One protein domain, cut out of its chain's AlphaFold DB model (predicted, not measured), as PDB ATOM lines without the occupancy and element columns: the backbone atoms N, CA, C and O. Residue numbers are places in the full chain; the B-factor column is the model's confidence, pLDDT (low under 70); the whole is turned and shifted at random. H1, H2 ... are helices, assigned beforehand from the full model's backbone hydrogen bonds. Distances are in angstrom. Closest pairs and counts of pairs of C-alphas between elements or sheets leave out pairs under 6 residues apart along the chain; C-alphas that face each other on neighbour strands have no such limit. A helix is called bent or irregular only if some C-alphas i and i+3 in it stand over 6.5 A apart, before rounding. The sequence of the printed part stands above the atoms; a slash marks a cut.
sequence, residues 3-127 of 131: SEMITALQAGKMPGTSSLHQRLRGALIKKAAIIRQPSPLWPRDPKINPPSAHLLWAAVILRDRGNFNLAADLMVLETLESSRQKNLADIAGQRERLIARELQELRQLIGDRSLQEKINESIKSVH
ATOM      1  N   SER A   3     161.006 196.743  69.199       92.56
ATOM      2  CA  SER A   3     161.675 196.457  70.475       92.56
ATOM      3  C   SER A   3     161.102 197.284  71.630       92.56
ATOM      4  O   SER A   3     160.822 196.727  72.678       92.56
ATOM      5  N   GLU A   4     160.813 198.571  71.414       93.75
ATOM      6  CA  GLU A   4     160.167 199.419  72.429       93.75
ATOM      7  C   GLU A   4     158.778 198.908  72.842       93.75
ATOM      8  O   GLU A   4     158.421 198.989  74.012       93.75
ATOM      9  N   MET A   5     158.004 198.360  71.896       96.31
ATOM     10  CA  MET A   5     156.701 197.753  72.187       96.31
ATOM     11  C   MET A   5     156.877 196.545  73.105       96.31
ATOM     12  O   MET A   5     156.224 196.459  74.137       96.31
ATOM     13  N   ILE A   6     157.799 195.648  72.753       95.88
ATOM     14  CA  ILE A   6     158.094 194.433  73.521       95.88
ATOM     15  C   ILE A   6     158.586 194.795  74.925       95.88
ATOM     16  O   ILE A   6     158.049 194.294  75.908       95.88
ATOM     17  N   THR A   7     159.544 195.718  75.032       95.88
ATOM     18  CA  THR A   7     160.078 196.180  76.319       95.88
ATOM     19  C   THR A   7     158.998 196.822  77.188       95.88
ATOM     20  O   THR A   7     158.965 196.574  78.391       95.88
ATOM     21  N   ALA A   8     158.088 197.614  76.607       95.69
ATOM     22  CA  ALA A   8     156.972 198.190  77.354       95.69
ATOM     23  C   ALA A   8     156.050 197.096  77.914       95.69
ATOM     24  O   ALA A   8     155.757 197.109  79.108       95.69
ATOM     25  N   LEU A   9     155.664 196.121  77.085       96.25
ATOM     26  CA  LEU A   9     154.794 195.012  77.489       96.25
ATOM     27  C   LEU A   9     155.420 194.153  78.596       96.25
ATOM     28  O   LEU A   9     154.755 193.855  79.585       96.25
ATOM     29  N   GLN A  10     156.705 193.816  78.466       96.06
ATOM     30  CA  GLN A  10     157.457 193.078  79.488       96.06
ATOM     31  C   GLN A  10     157.540 193.851  80.810       96.06
ATOM     32  O   GLN A  10     157.499 193.255  81.882       96.06
ATOM     33  N   ALA A  11     157.609 195.182  80.743       95.81
ATOM     34  CA  ALA A  11     157.588 196.059  81.908       95.81
ATOM     35  C   ALA A  11     156.172 196.320  82.466       95.81
ATOM     36  O   ALA A  11     156.017 197.191  83.324       95.81
ATOM     37  N   GLY A  12     155.134 195.635  81.966       95.81
ATOM     38  CA  GLY A  12     153.749 195.833  82.404       95.81
ATOM     39  C   GLY A  12     153.138 197.163  81.950       95.81
ATOM     40  O   GLY A  12     152.176 197.643  82.546       95.81
ATOM     41  N   LYS A  13     153.682 197.789  80.900       96.00
ATOM     42  CA  LYS A  13     153.243 199.097  80.391       96.00
ATOM     43  C   LYS A  13     152.633 198.984  78.998       96.00
ATOM     44  O   LYS A  13     153.126 198.264  78.132       96.00
ATOM     45  N   MET A  14     151.586 199.772  78.755       94.81
ATOM     46  CA  MET A  14     151.041 199.928  77.408       94.81
ATOM     47  C   MET A  14     152.006 200.776  76.563       94.81
ATOM     48  O   MET A  14     152.393 201.861  77.008       94.81
ATOM     49  N   PRO A  15     152.416 200.326  75.365       94.94
ATOM     50  CA  PRO A  15     153.264 201.124  74.488       94.94
ATOM     51  C   PRO A  15     152.519 202.355  73.951       94.94
ATOM     52  O   PRO A  15     151.295 202.358  73.813       94.94
ATOM     53  N   GLY A  16     153.274 203.399  73.604       92.50
ATOM     54  CA  GLY A  16     152.718 204.618  73.011       92.50
ATOM     55  C   GLY A  16     152.041 204.340  71.665       92.50
ATOM     56  O   GLY A  16     152.680 203.876  70.721       92.50
ATOM     57  N   THR A  17     150.748 204.643  71.559       91.94
ATOM     58  CA  THR A  17     149.915 204.256  70.409       91.94
ATOM     59  C   THR A  17     150.226 205.053  69.141       91.94
ATOM     60  O   THR A  17     150.273 204.474  68.057       91.94
ATOM     61  N   SER A  18     150.511 206.357  69.243       91.19
ATOM     62  CA  SER A  18     150.789 207.210  68.075       91.19
ATOM     63  C   SER A  18     152.031 206.759  67.298       91.19
ATOM     64  O   SER A  18     151.978 206.587  66.078       91.19
ATOM     65  N   SER A  19     153.143 206.513  67.999       91.75
ATOM     66  CA  SER A  19     154.382 206.036  67.375       91.75
ATOM     67  C   SER A  19     154.235 204.601  66.863       91.75
ATOM     68  O   SER A  19     154.746 204.274  65.788       91.75
ATOM     69  N   LEU A  20     153.494 203.752  67.584       95.75
ATOM     70  CA  LEU A  20     153.223 202.377  67.176       95.75
ATOM     71  C   LEU A  20     152.405 202.313  65.881       95.75
ATOM     72  O   LEU A  20     152.750 201.538  64.993       95.75
ATOM     73  N   HIS A  21     151.389 203.164  65.727       95.75
ATOM     74  CA  HIS A  21     150.556 203.221  64.526       95.75
ATOM     75  C   HIS A  21     151.362 203.609  63.276       95.75
ATOM     76  O   HIS A  21     151.265 202.955  62.233       95.75
ATOM     77  N   GLN A  22     152.220 204.632  63.377       93.62
ATOM     78  CA  GLN A  22     153.096 205.034  62.270       93.62
ATOM     79  C   GLN A  22     154.090 203.923  61.900       93.62
ATOM     80  O   GLN A  22     154.286 203.627  60.717       93.62
ATOM     81  N   ARG A  23     154.691 203.278  62.908       95.69
ATOM     82  CA  ARG A  23     155.627 202.165  62.705       95.69
ATOM     83  C   ARG A  23     154.945 200.965  62.057       95.69
ATOM     84  O   ARG A  23     155.498 200.421  61.108       95.69
ATOM     85  N   LEU A  24     153.749 200.594  62.515       97.38
ATOM     86  CA  LEU A  24     152.986 199.470  61.973       97.38
ATOM     87  C   LEU A  24     152.692 199.649  60.484       97.38
ATOM     88  O   LEU A  24     153.000 198.759  59.696       97.38
ATOM     89  N   ARG A  25     152.183 200.817  60.075       94.75
ATOM     90  CA  ARG A  25     151.886 201.096  58.661       94.75
ATOM     91  C   ARG A  25     153.112 200.929  57.765       94.75
ATOM     92  O   ARG A  25     153.057 200.211  56.769       94.75
ATOM     93  N   GLY A  26     154.233 201.550  58.136       95.44
ATOM     94  CA  GLY A  26     155.476 201.422  57.370       95.44
ATOM     95  C   GLY A  26     156.018 199.990  57.354       95.44
ATOM     96  O   GLY A  26     156.544 199.535  56.340       95.44
ATOM     97  N   ALA A  27     155.866 199.264  58.462       97.12
ATOM     98  CA  ALA A  27     156.313 197.886  58.599       97.12
ATOM     99  C   ALA A  27     155.495 196.905  57.743       97.12
ATOM    100  O   ALA A  27     156.087 196.045  57.098       97.12
ATOM    101  N   LEU A  28     154.168 197.064  57.685       97.44
ATOM    102  CA  LEU A  28     153.282 196.248  56.846       97.44
ATOM    103  C   LEU A  28     153.606 196.411  55.359       97.44
ATOM    104  O   LEU A  28     153.741 195.416  54.653       97.44
ATOM    105  N   ILE A  29     153.813 197.651  54.900       95.75
ATOM    106  CA  ILE A  29     154.209 197.935  53.509       95.75
ATOM    107  C   ILE A  29     155.540 197.247  53.182       95.75
ATOM    108  O   ILE A  29     155.655 196.565  52.164       95.75
ATOM    109  N   LYS A  30     156.538 197.379  54.066       94.69
ATOM    110  CA  LYS A  30     157.844 196.725  53.895       94.69
ATOM    111  C   LYS A  30     157.716 195.207  53.867       94.69
ATOM    112  O   LYS A  30     158.278 194.571  52.982       94.69
ATOM    113  N   LYS A  31     156.955 194.629  54.797       96.44
ATOM    114  CA  LYS A  31     156.756 193.182  54.880       96.44
ATOM    115  C   LYS A  31     156.089 192.635  53.622       96.44
ATOM    116  O   LYS A  31     156.576 191.663  53.057       96.44
ATOM    117  N   ALA A  32     155.046 193.305  53.135       95.44
ATOM    118  CA  ALA A  32     154.379 192.947  51.888       95.44
ATOM    119  C   ALA A  32     155.324 193.024  50.676       95.44
ATOM    120  O   ALA A  32     155.271 192.160  49.805       95.44
ATOM    121  N   ALA A  33     156.211 194.024  50.618       95.12
ATOM    122  CA  ALA A  33     157.212 194.129  49.555       95.12
ATOM    123  C   ALA A  33     158.259 193.002  49.617       95.12
ATOM    124  O   ALA A  33     158.638 192.474  48.576       95.12
ATOM    125  N   ILE A  34     158.690 192.610  50.820       94.94
ATOM    126  CA  ILE A  34     159.651 191.516  51.025       94.94
ATOM    127  C   ILE A  34     159.038 190.178  50.622       94.94
ATOM    128  O   ILE A  34     159.652 189.452  49.852       94.94
ATOM    129  N   ILE A  35     157.810 189.880  51.061       93.12
ATOM    130  CA  ILE A  35     157.136 188.605  50.760       93.12
ATOM    131  C   ILE A  35     156.936 188.380  49.251       93.12
ATOM    132  O   ILE A  35     156.855 187.243  48.804       93.12
ATOM    133  N   ARG A  36     156.912 189.444  48.437       91.50
ATOM    134  CA  ARG A  36     156.860 189.335  46.966       91.50
ATOM    135  C   ARG A  36     158.171 188.865  46.329       91.50
ATOM    136  O   ARG A  36     158.182 188.540  45.146       91.50
ATOM    137  N   GLN A  37     159.274 188.884  47.068       92.25
ATOM    138  CA  GLN A  37     160.569 188.388  46.613       92.25
ATOM    139  C   GLN A  37     160.703 186.894  46.952       92.25
ATOM    140  O   GLN A  37     160.097 186.445  47.921       92.25
ATOM    141  N   PRO A  38     161.524 186.119  46.224       89.62
ATOM    142  CA  PRO A  38     161.865 184.756  46.626       89.62
ATOM    143  C   PRO A  38     162.464 184.704  48.039       89.62
ATOM    144  O   PRO A  38     163.349 185.500  48.359       89.62
ATOM    145  N   SER A  39     162.044 183.729  48.853       91.38
ATOM    146  CA  SER A  39     162.469 183.611  50.260       91.38
ATOM    147  C   SER A  39     163.987 183.613  50.516       91.38
ATOM    148  O   SER A  39     164.401 184.199  51.518       91.38
ATOM    149  N   PRO A  40     164.866 183.090  49.629       91.12
ATOM    150  CA  PRO A  40     166.315 183.190  49.825       91.12
ATOM    151  C   PRO A  40     166.863 184.624  49.814       91.12
ATOM    152  O   PRO A  40     167.972 184.849  50.293       91.12
ATOM    153  N   LEU A  41     166.112 185.585  49.263       92.44
ATOM    154  CA  LEU A  41     166.499 186.996  49.187       92.44
ATOM    155  C   LEU A  41     165.980 187.821  50.370       92.44
ATOM    156  O   LEU A  41     166.295 189.007  50.475       92.44
ATOM    157  N   TRP A  42     165.184 187.226  51.261       94.19
ATOM    158  CA  TRP A  42     164.588 187.965  52.365       94.19
ATOM    159  C   TRP A  42     165.655 188.428  53.363       94.19
ATOM    160  O   TRP A  42     166.435 187.613  53.868       94.19
ATOM    161  N   PRO A  43     165.679 189.727  53.714       94.06
ATOM    162  CA  PRO A  43     166.594 190.228  54.729       94.06
ATOM    163  C   PRO A  43     166.354 189.540  56.076       94.06
ATOM    164  O   PRO A  43     165.210 189.336  56.484       94.06
ATOM    165  N   ARG A  44     167.436 189.234  56.799       91.75
ATOM    166  CA  ARG A  44     167.372 188.695  58.172       91.75
ATOM    167  C   ARG A  44     167.300 189.780  59.248       91.75
ATOM    168  O   ARG A  44     166.978 189.478  60.392       91.75
ATOM    169  N   ASP A  45     167.611 191.031  58.905       93.12
ATOM    170  CA  ASP A  45     167.571 192.145  59.854       93.12
ATOM    171  C   ASP A  45     166.107 192.502  60.204       93.12
ATOM    172  O   ASP A  45     165.374 192.959  59.322       93.12
ATOM    173  N   PRO A  46     165.674 192.391  61.478       88.75
ATOM    174  CA  PRO A  46     164.308 192.704  61.914       88.75
ATOM    175  C   PRO A  46     163.950 194.202  61.869       88.75
ATOM    176  O   PRO A  46     162.818 194.591  62.187       88.75
ATOM    177  N   LYS A  47     164.896 195.089  61.542       89.19
ATOM    178  CA  LYS A  47     164.620 196.490  61.179       89.19
ATOM    179  C   LYS A  47     164.170 196.630  59.723       89.19
ATOM    180  O   LYS A  47     163.471 197.593  59.407       89.19
ATOM    181  N   ILE A  48     164.551 195.690  58.864       90.19
ATOM    182  CA  ILE A  48     164.204 195.673  57.440       90.19
ATOM    183  C   ILE A  48     163.026 194.721  57.209       90.19
ATOM    184  O   ILE A  48     162.018 195.135  56.641       90.19
ATOM    185  N   ASN A  49     163.127 193.491  57.718       93.25
ATOM    186  CA  ASN A  49     162.122 192.436  57.648       93.25
ATOM    187  C   ASN A  49     161.557 192.141  59.050       93.25
ATOM    188  O   ASN A  49     162.015 191.216  59.723       93.25
ATOM    189  N   PRO A  50     160.610 192.950  59.556       93.19
ATOM    190  CA  PRO A  50     160.037 192.705  60.871       93.19
ATOM    191  C   PRO A  50     159.312 191.342  60.903       93.19
ATOM    192  O   PRO A  50     158.644 190.986  59.926       93.19
ATOM    193  N   PRO A  51     159.401 190.586  62.013       94.19
ATOM    194  CA  PRO A  51     158.612 189.367  62.192       94.19
ATOM    195  C   PRO A  51     157.114 189.659  62.073       94.19
ATOM    196  O   PRO A  51     156.637 190.628  62.673       94.19
ATOM    197  N   SER A  52     156.370 188.829  61.332       95.81
ATOM    198  CA  SER A  52     154.920 189.019  61.148       95.81
ATOM    199  C   SER A  52     154.157 188.980  62.476       95.81
ATOM    200  O   SER A  52     153.238 189.773  62.672       95.81
ATOM    201  N   ALA A  53     154.616 188.159  63.425       96.50
ATOM    202  CA  ALA A  53     154.145 188.119  64.810       96.50
ATOM    203  C   ALA A  53     154.093 189.508  65.466       96.50
ATOM    204  O   ALA A  53     153.074 189.929  66.007       96.50
ATOM    205  N   HIS A  54     155.167 190.295  65.341       97.38
ATOM    206  CA  HIS A  54     155.223 191.628  65.943       97.38
ATOM    207  C   HIS A  54     154.257 192.616  65.271       97.38
ATOM    208  O   HIS A  54     153.771 193.535  65.930       97.38
ATOM    209  N   LEU A  55     153.968 192.437  63.975       98.06
ATOM    210  CA  LEU A  55     152.960 193.228  63.260       98.06
ATOM    211  C   LEU A  55     151.556 192.893  63.764       98.06
ATOM    212  O   LEU A  55     150.764 193.800  64.018       98.06
ATOM    213  N   LEU A  56     151.284 191.599  63.959       98.19
ATOM    214  CA  LEU A  56     150.035 191.100  64.522       98.19
ATOM    215  C   LEU A  56     149.807 191.683  65.923       98.19
ATOM    216  O   LEU A  56     148.755 192.262  66.189       98.19
ATOM    217  N   TRP A  57     150.810 191.607  66.802       98.12
ATOM    218  CA  TRP A  57     150.720 192.140  68.165       98.12
ATOM    219  C   TRP A  57     150.500 193.652  68.184       98.12
ATOM    220  O   TRP A  57     149.655 194.144  68.930       98.12
ATOM    221  N   ALA A  58     151.208 194.400  67.335       98.25
ATOM    222  CA  ALA A  58     151.003 195.839  67.213       98.25
ATOM    223  C   ALA A  58     149.569 196.174  66.774       98.25
ATOM    224  O   ALA A  58     148.960 197.089  67.327       98.25
ATOM    225  N   ALA A  59     149.005 195.419  65.827       98.12
ATOM    226  CA  ALA A  59     147.625 195.601  65.389       98.12
ATOM    227  C   ALA A  59     146.605 195.281  66.496       98.12
ATOM    228  O   ALA A  59     145.634 196.020  66.655       98.12
ATOM    229  N   VAL A  60     146.855 194.245  67.310       97.94
ATOM    230  CA  VAL A  60     146.051 193.932  68.505       97.94
ATOM    231  C   VAL A  60     146.056 195.106  69.479       97.94
ATOM    232  O   VAL A  60     144.994 195.570  69.876       97.94
ATOM    233  N   ILE A  61     147.236 195.618  69.836       97.44
ATOM    234  CA  ILE A  61     147.381 196.723  70.797       97.44
ATOM    235  C   ILE A  61     146.656 197.983  70.311       97.44
ATOM    236  O   ILE A  61     146.046 198.698  71.104       97.44
ATOM    237  N   LEU A  62     146.695 198.240  69.004       97.44
ATOM    238  CA  LEU A  62     146.014 199.369  68.374       97.44
ATOM    239  C   LEU A  62     144.520 199.125  68.119       97.44
ATOM    240  O   LEU A  62     143.846 200.033  67.640       97.44
ATOM    241  N   ARG A  63     144.004 197.926  68.429       97.12
ATOM    242  CA  ARG A  63     142.628 197.491  68.131       97.12
ATOM    243  C   ARG A  63     142.257 197.669  66.652       97.12
ATOM    244  O   ARG A  63     141.112 197.947  66.304       97.12
ATOM    245  N   ASP A  64     143.236 197.501  65.767       97.12
ATOM    246  CA  ASP A  64     143.082 197.704  64.331       97.12
ATOM    247  C   ASP A  64     142.824 196.369  63.628       97.12
ATOM    248  O   ASP A  64     143.744 195.622  63.290       97.12
ATOM    249  N   ARG A  65     141.543 196.073  63.387       96.62
ATOM    250  CA  ARG A  65     141.112 194.824  62.743       96.62
ATOM    251  C   ARG A  65     141.627 194.677  61.309       96.62
ATOM    252  O   ARG A  65     141.906 193.560  60.876       96.62
ATOM    253  N   GLY A  66     141.752 195.778  60.570       96.50
ATOM    254  CA  GLY A  66     142.226 195.748  59.185       96.50
ATOM    255  C   GLY A  66     143.693 195.339  59.122       96.50
ATOM    256  O   GLY A  66     144.051 194.380  58.438       96.50
ATOM    257  N   ASN A  67     144.526 196.014  59.912       97.50
ATOM    258  CA  ASN A  67     145.948 195.695  59.999       97.50
ATOM    259  C   ASN A  67     146.210 194.350  60.688       97.50
ATOM    260  O   ASN A  67     147.182 193.682  60.342       97.50
ATOM    261  N   PHE A  68     145.339 193.920  61.605       97.94
ATOM    262  CA  PHE A  68     145.401 192.587  62.207       97.94
ATOM    263  C   PHE A  68     145.232 191.495  61.150       97.94
ATOM    264  O   PHE A  68     146.064 190.595  61.058       97.94
ATOM    265  N   ASN A  69     144.196 191.605  60.310       96.75
ATOM    266  CA  ASN A  69     143.959 190.636  59.243       96.75
ATOM    267  C   ASN A  69     145.112 190.608  58.242       96.75
ATOM    268  O   ASN A  69     145.600 189.530  57.920       96.75
ATOM    269  N   LEU A  70     145.602 191.779  57.826       97.12
ATOM    270  CA  LEU A  70     146.743 191.862  56.919       97.12
ATOM    271  C   LEU A  70     148.005 191.229  57.524       97.12
ATOM    272  O   LEU A  70     148.705 190.487  56.842       97.12
ATOM    273  N   ALA A  71     148.305 191.492  58.799       97.75
ATOM    274  CA  ALA A  71     149.449 190.883  59.476       97.75
ATOM    275  C   ALA A  71     149.325 189.353  59.557       97.75
ATOM    276  O   ALA A  71     150.310 188.651  59.326       97.75
ATOM    277  N   ALA A  72     148.125 188.840  59.835       96.56
ATOM    278  CA  ALA A  72     147.858 187.405  59.839       96.56
ATOM    279  C   ALA A  72     148.059 186.774  58.453       96.56
ATOM    280  O   ALA A  72     148.686 185.722  58.342       96.56
ATOM    281  N   ASP A  73     147.594 187.431  57.392       95.56
ATOM    282  CA  ASP A  73     147.748 186.928  56.025       95.56
ATOM    283  C   ASP A  73     149.226 186.924  55.598       95.56
ATOM    284  O   ASP A  73     149.713 185.948  55.027       95.56
ATOM    285  N   LEU A  74     149.984 187.971  55.953       95.88
ATOM    286  CA  LEU A  74     151.435 188.026  55.724       95.88
ATOM    287  C   LEU A  74     152.177 186.912  56.480       95.88
ATOM    288  O   LEU A  74     153.114 186.332  55.939       95.88
ATOM    289  N   MET A  75     151.749 186.576  57.697       95.06
ATOM    290  CA  MET A  75     152.333 185.488  58.489       95.06
ATOM    291  C   MET A  75     152.116 184.110  57.846       95.06
ATOM    292  O   MET A  75     153.022 183.272  57.833       95.06
ATOM    293  N   VAL A  76     150.931 183.877  57.279       93.56
ATOM    294  CA  VAL A  76     150.636 182.654  56.521       93.56
ATOM    295  C   VAL A  76     151.518 182.567  55.279       93.56
ATOM    296  O   VAL A  76     152.155 181.540  55.057       93.56
ATOM    297  N   LEU A  77     151.613 183.649  54.499       92.12
ATOM    298  CA  LEU A  77     152.464 183.695  53.305       92.12
ATOM    299  C   LEU A  77     153.942 183.460  53.644       92.12
ATOM    300  O   LEU A  77     154.613 182.683  52.969       92.12
ATOM    301  N   GLU A  78     154.432 184.071  54.724       91.69
ATOM    302  CA  GLU A  78     155.787 183.854  55.240       91.69
ATOM    303  C   GLU A  78     156.045 182.374  55.560       91.69
ATOM    304  O   GLU A  78     157.094 181.829  55.201       91.69
ATOM    305  N   THR A  79     155.068 181.705  56.174       89.50
ATOM    306  CA  THR A  79     155.152 180.280  56.517       89.50
ATOM    307  C   THR A  79     155.141 179.400  55.268       89.50
ATOM    308  O   THR A  79     155.978 178.503  55.150       89.50
ATOM    309  N   LEU A  80     154.244 179.656  54.314       88.44
ATOM    310  CA  LEU A  80     154.120 178.869  53.082       88.44
ATOM    311  C   LEU A  80     155.396 178.924  52.229       88.44
ATOM    312  O   LEU A  80     155.875 177.887  51.766       88.44
ATOM    313  N   GLU A  81     155.983 180.111  52.075       85.44
ATOM    314  CA  GLU A  81     157.231 180.309  51.325       85.44
ATOM    315  C   GLU A  81     158.450 179.697  52.032       85.44
ATOM    316  O   GLU A  81     159.362 179.177  51.382       85.44
ATOM    317  N   SER A  82     158.472 179.716  53.369       79.12
ATOM    318  CA  SER A  82     159.582 179.159  54.154       79.12
ATOM    319  C   SER A  82     159.549 177.630  54.227       79.12
ATOM    320  O   SER A  82     160.595 176.986  54.289       79.12
ATOM    321  N   SER A  83     158.359 177.024  54.209       70.00
ATOM    322  CA  SER A  83     158.194 175.608  54.559       70.00
ATOM    323  C   SER A  83     158.438 174.632  53.402       70.00
ATOM    324  O   SER A  83     158.403 173.426  53.631       70.00
ATOM    325  N   ARG A  84     158.621 175.089  52.149       63.91
ATOM    326  CA  ARG A  84     158.537 174.277  50.898       63.91
ATOM    327  C   ARG A  84     157.248 173.437  50.742       63.91
ATOM    328  O   ARG A  84     156.982 172.922  49.659       63.91
ATOM    329  N   GLN A  85     156.432 173.308  51.785       58.41
ATOM    330  CA  GLN A  85     155.153 172.625  51.825       58.41
ATOM    331  C   GLN A  85     154.072 173.574  51.319       58.41
ATOM    332  O   GLN A  85     153.483 174.350  52.065       58.41
ATOM    333  N   LYS A  86     153.772 173.463  50.026       61.81
ATOM    334  CA  LYS A  86     152.601 174.083  49.399       61.81
ATOM    335  C   LYS A  86     151.324 173.306  49.737       61.81
ATOM    336  O   LYS A  86     150.557 172.970  48.838       61.81
ATOM    337  N   ASN A  87     151.103 172.951  51.005       66.38
ATOM    338  CA  ASN A  87     149.832 172.338  51.377       66.38
ATOM    339  C   ASN A  87     148.771 173.436  51.506       66.38
ATOM    340  O   ASN A  87     148.521 173.971  52.585       66.38
ATOM    341  N   LEU A  88     148.194 173.782  50.356       72.00
ATOM    342  CA  LEU A  88     147.156 174.801  50.204       72.00
ATOM    343  C   LEU A  88     145.778 174.317  50.685       72.00
ATOM    344  O   LEU A  88     144.848 175.117  50.743       72.00
ATOM    345  N   ALA A  89     145.633 173.031  51.027       79.19
ATOM    346  CA  ALA A  89     144.339 172.430  51.343       79.19
ATOM    347  C   ALA A  89     143.717 172.950  52.654       79.19
ATOM    348  O   ALA A  89     142.509 172.836  52.826       79.19
ATOM    349  N   ASP A  90     144.513 173.540  53.558       86.75
ATOM    350  CA  ASP A  90     144.042 174.063  54.851       86.75
ATOM    351  C   ASP A  90     144.693 175.412  55.215       86.75
ATOM    352  O   ASP A  90     145.264 175.592  56.292       86.75
ATOM    353  N   ILE A  91     144.647 176.384  54.299       89.00
ATOM    354  CA  ILE A  91     145.174 177.736  54.560       89.00
ATOM    355  C   ILE A  91     144.429 178.405  55.723       89.00
ATOM    356  O   ILE A  91     145.052 179.035  56.577       89.00
ATOM    357  N   ALA A  92     143.105 178.247  55.783       89.19
ATOM    358  CA  ALA A  92     142.287 178.835  56.840       89.19
ATOM    359  C   ALA A  92     142.638 178.252  58.219       89.19
ATOM    360  O   ALA A  92     142.911 179.012  59.145       89.19
ATOM    361  N   GLY A  93     142.728 176.925  58.357       90.62
ATOM    362  CA  GLY A  93     143.131 176.302  59.617       90.62
ATOM    363  C   GLY A  93     144.578 176.618  59.996       90.62
ATOM    364  O   GLY A  93     144.873 176.824  61.173       90.62
ATOM    365  N   GLN A  94     145.493 176.727  59.024       90.06
ATOM    366  CA  GLN A  94     146.861 177.198  59.282       90.06
ATOM    367  C   GLN A  94     146.878 178.628  59.823       90.06
ATOM    368  O   GLN A  94     147.555 178.887  60.818       90.06
ATOM    369  N   ARG A  95     146.110 179.534  59.211       92.94
ATOM    370  CA  ARG A  95     145.982 180.924  59.657       92.94
ATOM    371  C   ARG A  95     145.523 181.004  61.105       92.94
ATOM    372  O   ARG A  95     146.179 181.661  61.908       92.94
ATOM    373  N   GLU A  96     144.449 180.301  61.450       94.19
ATOM    374  CA  GLU A  96     143.902 180.318  62.809       94.19
ATOM    375  C   GLU A  96     144.876 179.715  63.832       94.19
ATOM    376  O   GLU A  96     145.070 180.285  64.904       94.19
ATOM    377  N   ARG A  97     145.577 178.623  63.491       93.06
ATOM    378  CA  ARG A  97     146.614 178.042  64.366       93.06
ATOM    379  C   ARG A  97     147.775 179.006  64.614       93.06
ATOM    380  O   ARG A  97     148.239 179.112  65.749       93.06
ATOM    381  N   LEU A  98     148.236 179.707  63.577       94.19
ATOM    382  CA  LEU A  98     149.304 180.700  63.707       94.19
ATOM    383  C   LEU A  98     148.848 181.885  64.565       94.19
ATOM    384  O   LEU A  98     149.547 182.253  65.501       94.19
ATOM    385  N   ILE A  99     147.655 182.432  64.310       96.06
ATOM    386  CA  ILE A  99     147.082 183.505  65.137       96.06
ATOM    387  C   ILE A  99     146.993 183.061  66.599       96.06
ATOM    388  O   ILE A  99     147.486 183.765  67.476       96.06
ATOM    389  N   ALA A 100     146.400 181.897  66.874       95.38
ATOM    390  CA  ALA A 100     146.221 181.399  68.235       95.38
ATOM    391  C   ALA A 100     147.560 181.263  68.974       95.38
ATOM    392  O   ALA A 100     147.677 181.709  70.119       95.38
ATOM    393  N   ARG A 101     148.578 180.717  68.298       96.19
ATOM    394  CA  ARG A 101     149.937 180.617  68.831       96.19
ATOM    395  C   ARG A 101     150.509 181.993  69.172       96.19
ATOM    396  O   ARG A 101     150.926 182.209  70.304       96.19
ATOM    397  N   GLU A 102     150.487 182.934  68.234       96.88
ATOM    398  CA  GLU A 102     151.080 184.259  68.450       96.88
ATOM    399  C   GLU A 102     150.344 185.074  69.519       96.88
ATOM    400  O   GLU A 102     150.959 185.835  70.265       96.88
ATOM    401  N   LEU A 103     149.024 184.918  69.634       96.50
ATOM    402  CA  LEU A 103     148.250 185.541  70.708       96.50
ATOM    403  C   LEU A 103     148.559 184.914  72.073       96.50
ATOM    404  O   LEU A 103     148.570 185.623  73.083       96.50
ATOM    405  N   GLN A 104     148.828 183.607  72.123       95.81
ATOM    406  CA  GLN A 104     149.298 182.944  73.335       95.81
ATOM    407  C   GLN A 104     150.693 183.443  73.737       95.81
ATOM    408  O   GLN A 104     150.893 183.771  74.907       95.81
ATOM    409  N   GLU A 105     151.622 183.567  72.788       96.38
ATOM    410  CA  GLU A 105     152.964 184.114  73.033       96.38
ATOM    411  C   GLU A 105     152.889 185.569  73.539       96.38
ATOM    412  O   GLU A 105     153.522 185.913  74.540       96.38
ATOM    413  N   LEU A 106     152.025 186.405  72.946       96.50
ATOM    414  CA  LEU A 106     151.779 187.773  73.417       96.50
ATOM    415  C   LEU A 106     151.282 187.816  74.870       96.50
ATOM    416  O   LEU A 106     151.715 188.669  75.644       96.50
ATOM    417  N   ARG A 107     150.380 186.907  75.259       95.00
ATOM    418  CA  ARG A 107     149.889 186.819  76.645       95.00
ATOM    419  C   ARG A 107     151.003 186.429  77.611       95.00
ATOM    420  O   ARG A 107     151.105 187.023  78.679       95.00
ATOM    421  N   GLN A 108     151.832 185.459  77.232       94.88
ATOM    422  CA  GLN A 108     152.947 184.979  78.054       94.88
ATOM    423  C   GLN A 108     154.049 186.029  78.230       94.88
ATOM    424  O   GLN A 108     154.717 186.046  79.261       94.88
ATOM    425  N   LEU A 109     154.215 186.932  77.259       94.75
ATOM    426  CA  LEU A 109     155.170 188.038  77.334       94.75
ATOM    427  C   LEU A 109     154.850 189.031  78.466       94.75
ATOM    428  O   LEU A 109     155.746 189.699  78.982       94.75
ATOM    429  N   ILE A 110     153.575 189.164  78.827       95.00
ATOM    430  CA  ILE A 110     153.094 190.170  79.771       95.00
ATOM    431  C   ILE A 110     153.005 189.535  81.158       95.00
ATOM    432  O   ILE A 110     152.126 188.719  81.402       95.00
ATOM    433  N   GLY A 111     153.875 189.933  82.088       90.25
ATOM    434  CA  GLY A 111     153.804 189.464  83.481       90.25
ATOM    435  C   GLY A 111     152.693 190.126  84.310       90.25
ATOM    436  O   GLY A 111     152.254 189.569  85.312       90.25
ATOM    437  N   ASP A 112     152.228 191.309  83.898       95.62
ATOM    438  CA  ASP A 112     151.214 192.079  84.622       95.62
ATOM    439  C   ASP A 112     149.783 191.642  84.265       95.62
ATOM    440  O   ASP A 112     149.345 191.741  83.116       95.62
ATOM    441  N   ARG A 113     149.021 191.205  85.273       93.88
ATOM    442  CA  ARG A 113     147.653 190.694  85.092       93.88
ATOM    443  C   ARG A 113     146.678 191.756  84.574       93.88
ATOM    444  O   ARG A 113     145.842 191.450  83.728       93.88
ATOM    445  N   SER A 114     146.798 193.001  85.036       95.00
ATOM    446  CA  SER A 114     145.900 194.083  84.611       95.00
ATOM    447  C   SER A 114     146.113 194.448  83.138       95.00
ATOM    448  O   SER A 114     145.166 194.728  82.400       95.00
ATOM    449  N   LEU A 115     147.363 194.402  82.672       95.62
ATOM    450  CA  LEU A 115     147.700 194.617  81.275       95.62
ATOM    451  C   LEU A 115     147.259 193.434  80.408       95.62
ATOM    452  O   LEU A 115     146.738 193.662  79.315       95.62
ATOM    453  N   GLN A 116     147.397 192.194  80.889       95.19
ATOM    454  CA  GLN A 116     146.861 191.021  80.190       95.19
ATOM    455  C   GLN A 116     145.354 191.154  79.933       95.19
ATOM    456  O   GLN A 116     144.901 190.866  78.826       95.19
ATOM    457  N   GLU A 117     144.574 191.629  80.908       95.62
ATOM    458  CA  GLU A 117     143.131 191.858  80.747       95.62
ATOM    459  C   GLU A 117     142.836 192.885  79.642       95.62
ATOM    460  O   GLU A 117     142.067 192.599  78.721       95.62
ATOM    461  N   LYS A 118     143.537 194.026  79.641       96.19
ATOM    462  CA  LYS A 118     143.411 195.054  78.587       96.19
ATOM    463  C   LYS A 118     143.785 194.534  77.198       96.19
ATOM    464  O   LYS A 118     143.163 194.899  76.194       96.19
ATOM    465  N   ILE A 119     144.813 193.691  77.116       96.25
ATOM    466  CA  ILE A 119     145.208 193.054  75.858       96.25
ATOM    467  C   ILE A 119     144.164 192.027  75.428       96.25
ATOM    468  O   ILE A 119     143.816 192.001  74.254       96.25
ATOM    469  N   ASN A 120     143.580 191.261  76.346       95.19
ATOM    470  CA  ASN A 120     142.506 190.322  76.027       95.19
ATOM    471  C   ASN A 120     141.261 191.024  75.472       95.19
ATOM    472  O   ASN A 120     140.671 190.536  74.510       95.19
ATOM    473  N   GLU A 121     140.880 192.181  76.011       95.50
ATOM    474  CA  GLU A 121     139.828 193.014  75.413       95.50
ATOM    475  C   GLU A 121     140.190 193.461  73.996       95.50
ATOM    476  O   GLU A 121     139.364 193.432  73.084       95.50
ATOM    477  N   SER A 122     141.448 193.854  73.802       96.25
ATOM    478  CA  SER A 122     141.940 194.307  72.504       96.25
ATOM    479  C   SER A 122     141.947 193.162  71.485       96.25
ATOM    480  O   SER A 122     141.484 193.354  70.363       96.25
ATOM    481  N   ILE A 123     142.335 191.950  71.897       95.94
ATOM    482  CA  ILE A 123     142.226 190.720  71.098       95.94
ATOM    483  C   ILE A 123     140.771 190.480  70.694       95.94
ATOM    484  O   ILE A 123     140.495 190.354  69.505       95.94
ATOM    485  N   LYS A 124     139.836 190.490  71.653       94.44
ATOM    486  CA  LYS A 124     138.402 190.284  71.375       94.44
ATOM    487  C   LYS A 124     137.853 191.292  70.364       94.44
ATOM    488  O   LYS A 124     137.006 190.941  69.548       94.44
ATOM    489  N   SER A 125     138.348 192.530  70.394       94.75
ATOM    490  CA  SER A 125     137.903 193.585  69.479       94.75
ATOM    491  C   SER A 125     138.318 193.356  68.019       94.75
ATOM    492  O   SER A 125     137.574 193.714  67.107       94.75
ATOM    493  N   VAL A 126     139.480 192.735  67.780       94.00
ATOM    494  CA  VAL A 126     140.009 192.503  66.422       94.00
ATOM    495  C   VAL A 126     139.775 191.076  65.926       94.00
ATOM    496  O   VAL A 126     139.689 190.853  64.718       94.00
ATOM    497  N   HIS A 127     139.616 190.125  66.844       91.00
ATOM    498  CA  HIS A 127     139.435 188.707  66.573       91.00
ATOM    499  C   HIS A 127     138.317 188.129  67.466       91.00
ATOM    500  O   HIS A 127     138.583 187.503  68.490       91.00
TER     501      HIS A 127
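This is residues 3 to 127 of the 131 residues of an uncharacterized protein of Desulfobulbaceae bacterium DB1 (UniProt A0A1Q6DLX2). The longest helix, H5, and H6 after it pack crosswise on one side of a core made by H3 and H4, while H2 packs on the other side. H2, H3 and H4 make an up-and-down bundle, each running against the one before it; short H1 sits near the last residue of H5. The printed part has 125 residues with six named helices, H1 to H6 in chain order, and no named strand: all helix. It is compact, with a radius of gyration of the C-alphas of 14.5 A, and spans 41 by 29 by 23 A.

Residues 91 to 99 of H5, residues 88 to 109, touch H4, residues 65 to 82, at a steep tilt of 67 degrees; the closest C-alphas, of Val 76 and Arg 95, are 5.9 A apart. Residues 102 to 106 of H5 touch H3, residues 52 to 61, closest at C-alphas 53 and 102, 6.1 A. H3 and H4 are a hairpin at a shallow tilt of 13 degrees, closest at C-alphas 59 and 68, 4.9 A. H2, residues 17 to 35, forms a hairpin with H3, closest at C-alphas 24 and 55, 6.4 A, and is apart from H5. H6, residues 113 to 126, touches H3 about perpendicular, at 80 degrees, closest at C-alphas 60 and 123, 5.6 A. H1, residues 3 to 10, only just touches H5, with 3 pairs of C-alphas within 8 A, at residue 109 of H5 alone. Every O i to N i+4 pair is within hydrogen-bond range in H1, H2, H3, H4 and H6, and 16 of 18 in H5.

H5, 31.2 A long, has a kink of 32 degrees near residue 95 and is irregular, C-alphas 89 and 92 being 8.7 A apart. H2 measures 26.1 A, H4 25.7 A, H6 20.3 A, H3 14.5 A and H1 10.5 A. H1 begins at C-alpha 3 (161.675, 196.457, 70.475); H6 ends at C-alpha 126 (140.009, 192.503, 66.422).

The C-alphas farthest apart, of Pro 38 and Ser 114, are 42.2 A apart. The printed part has no cut; H2 to H3 is a long link, residues 36 to 51. Residues 84 to 87 have pLDDT under 70.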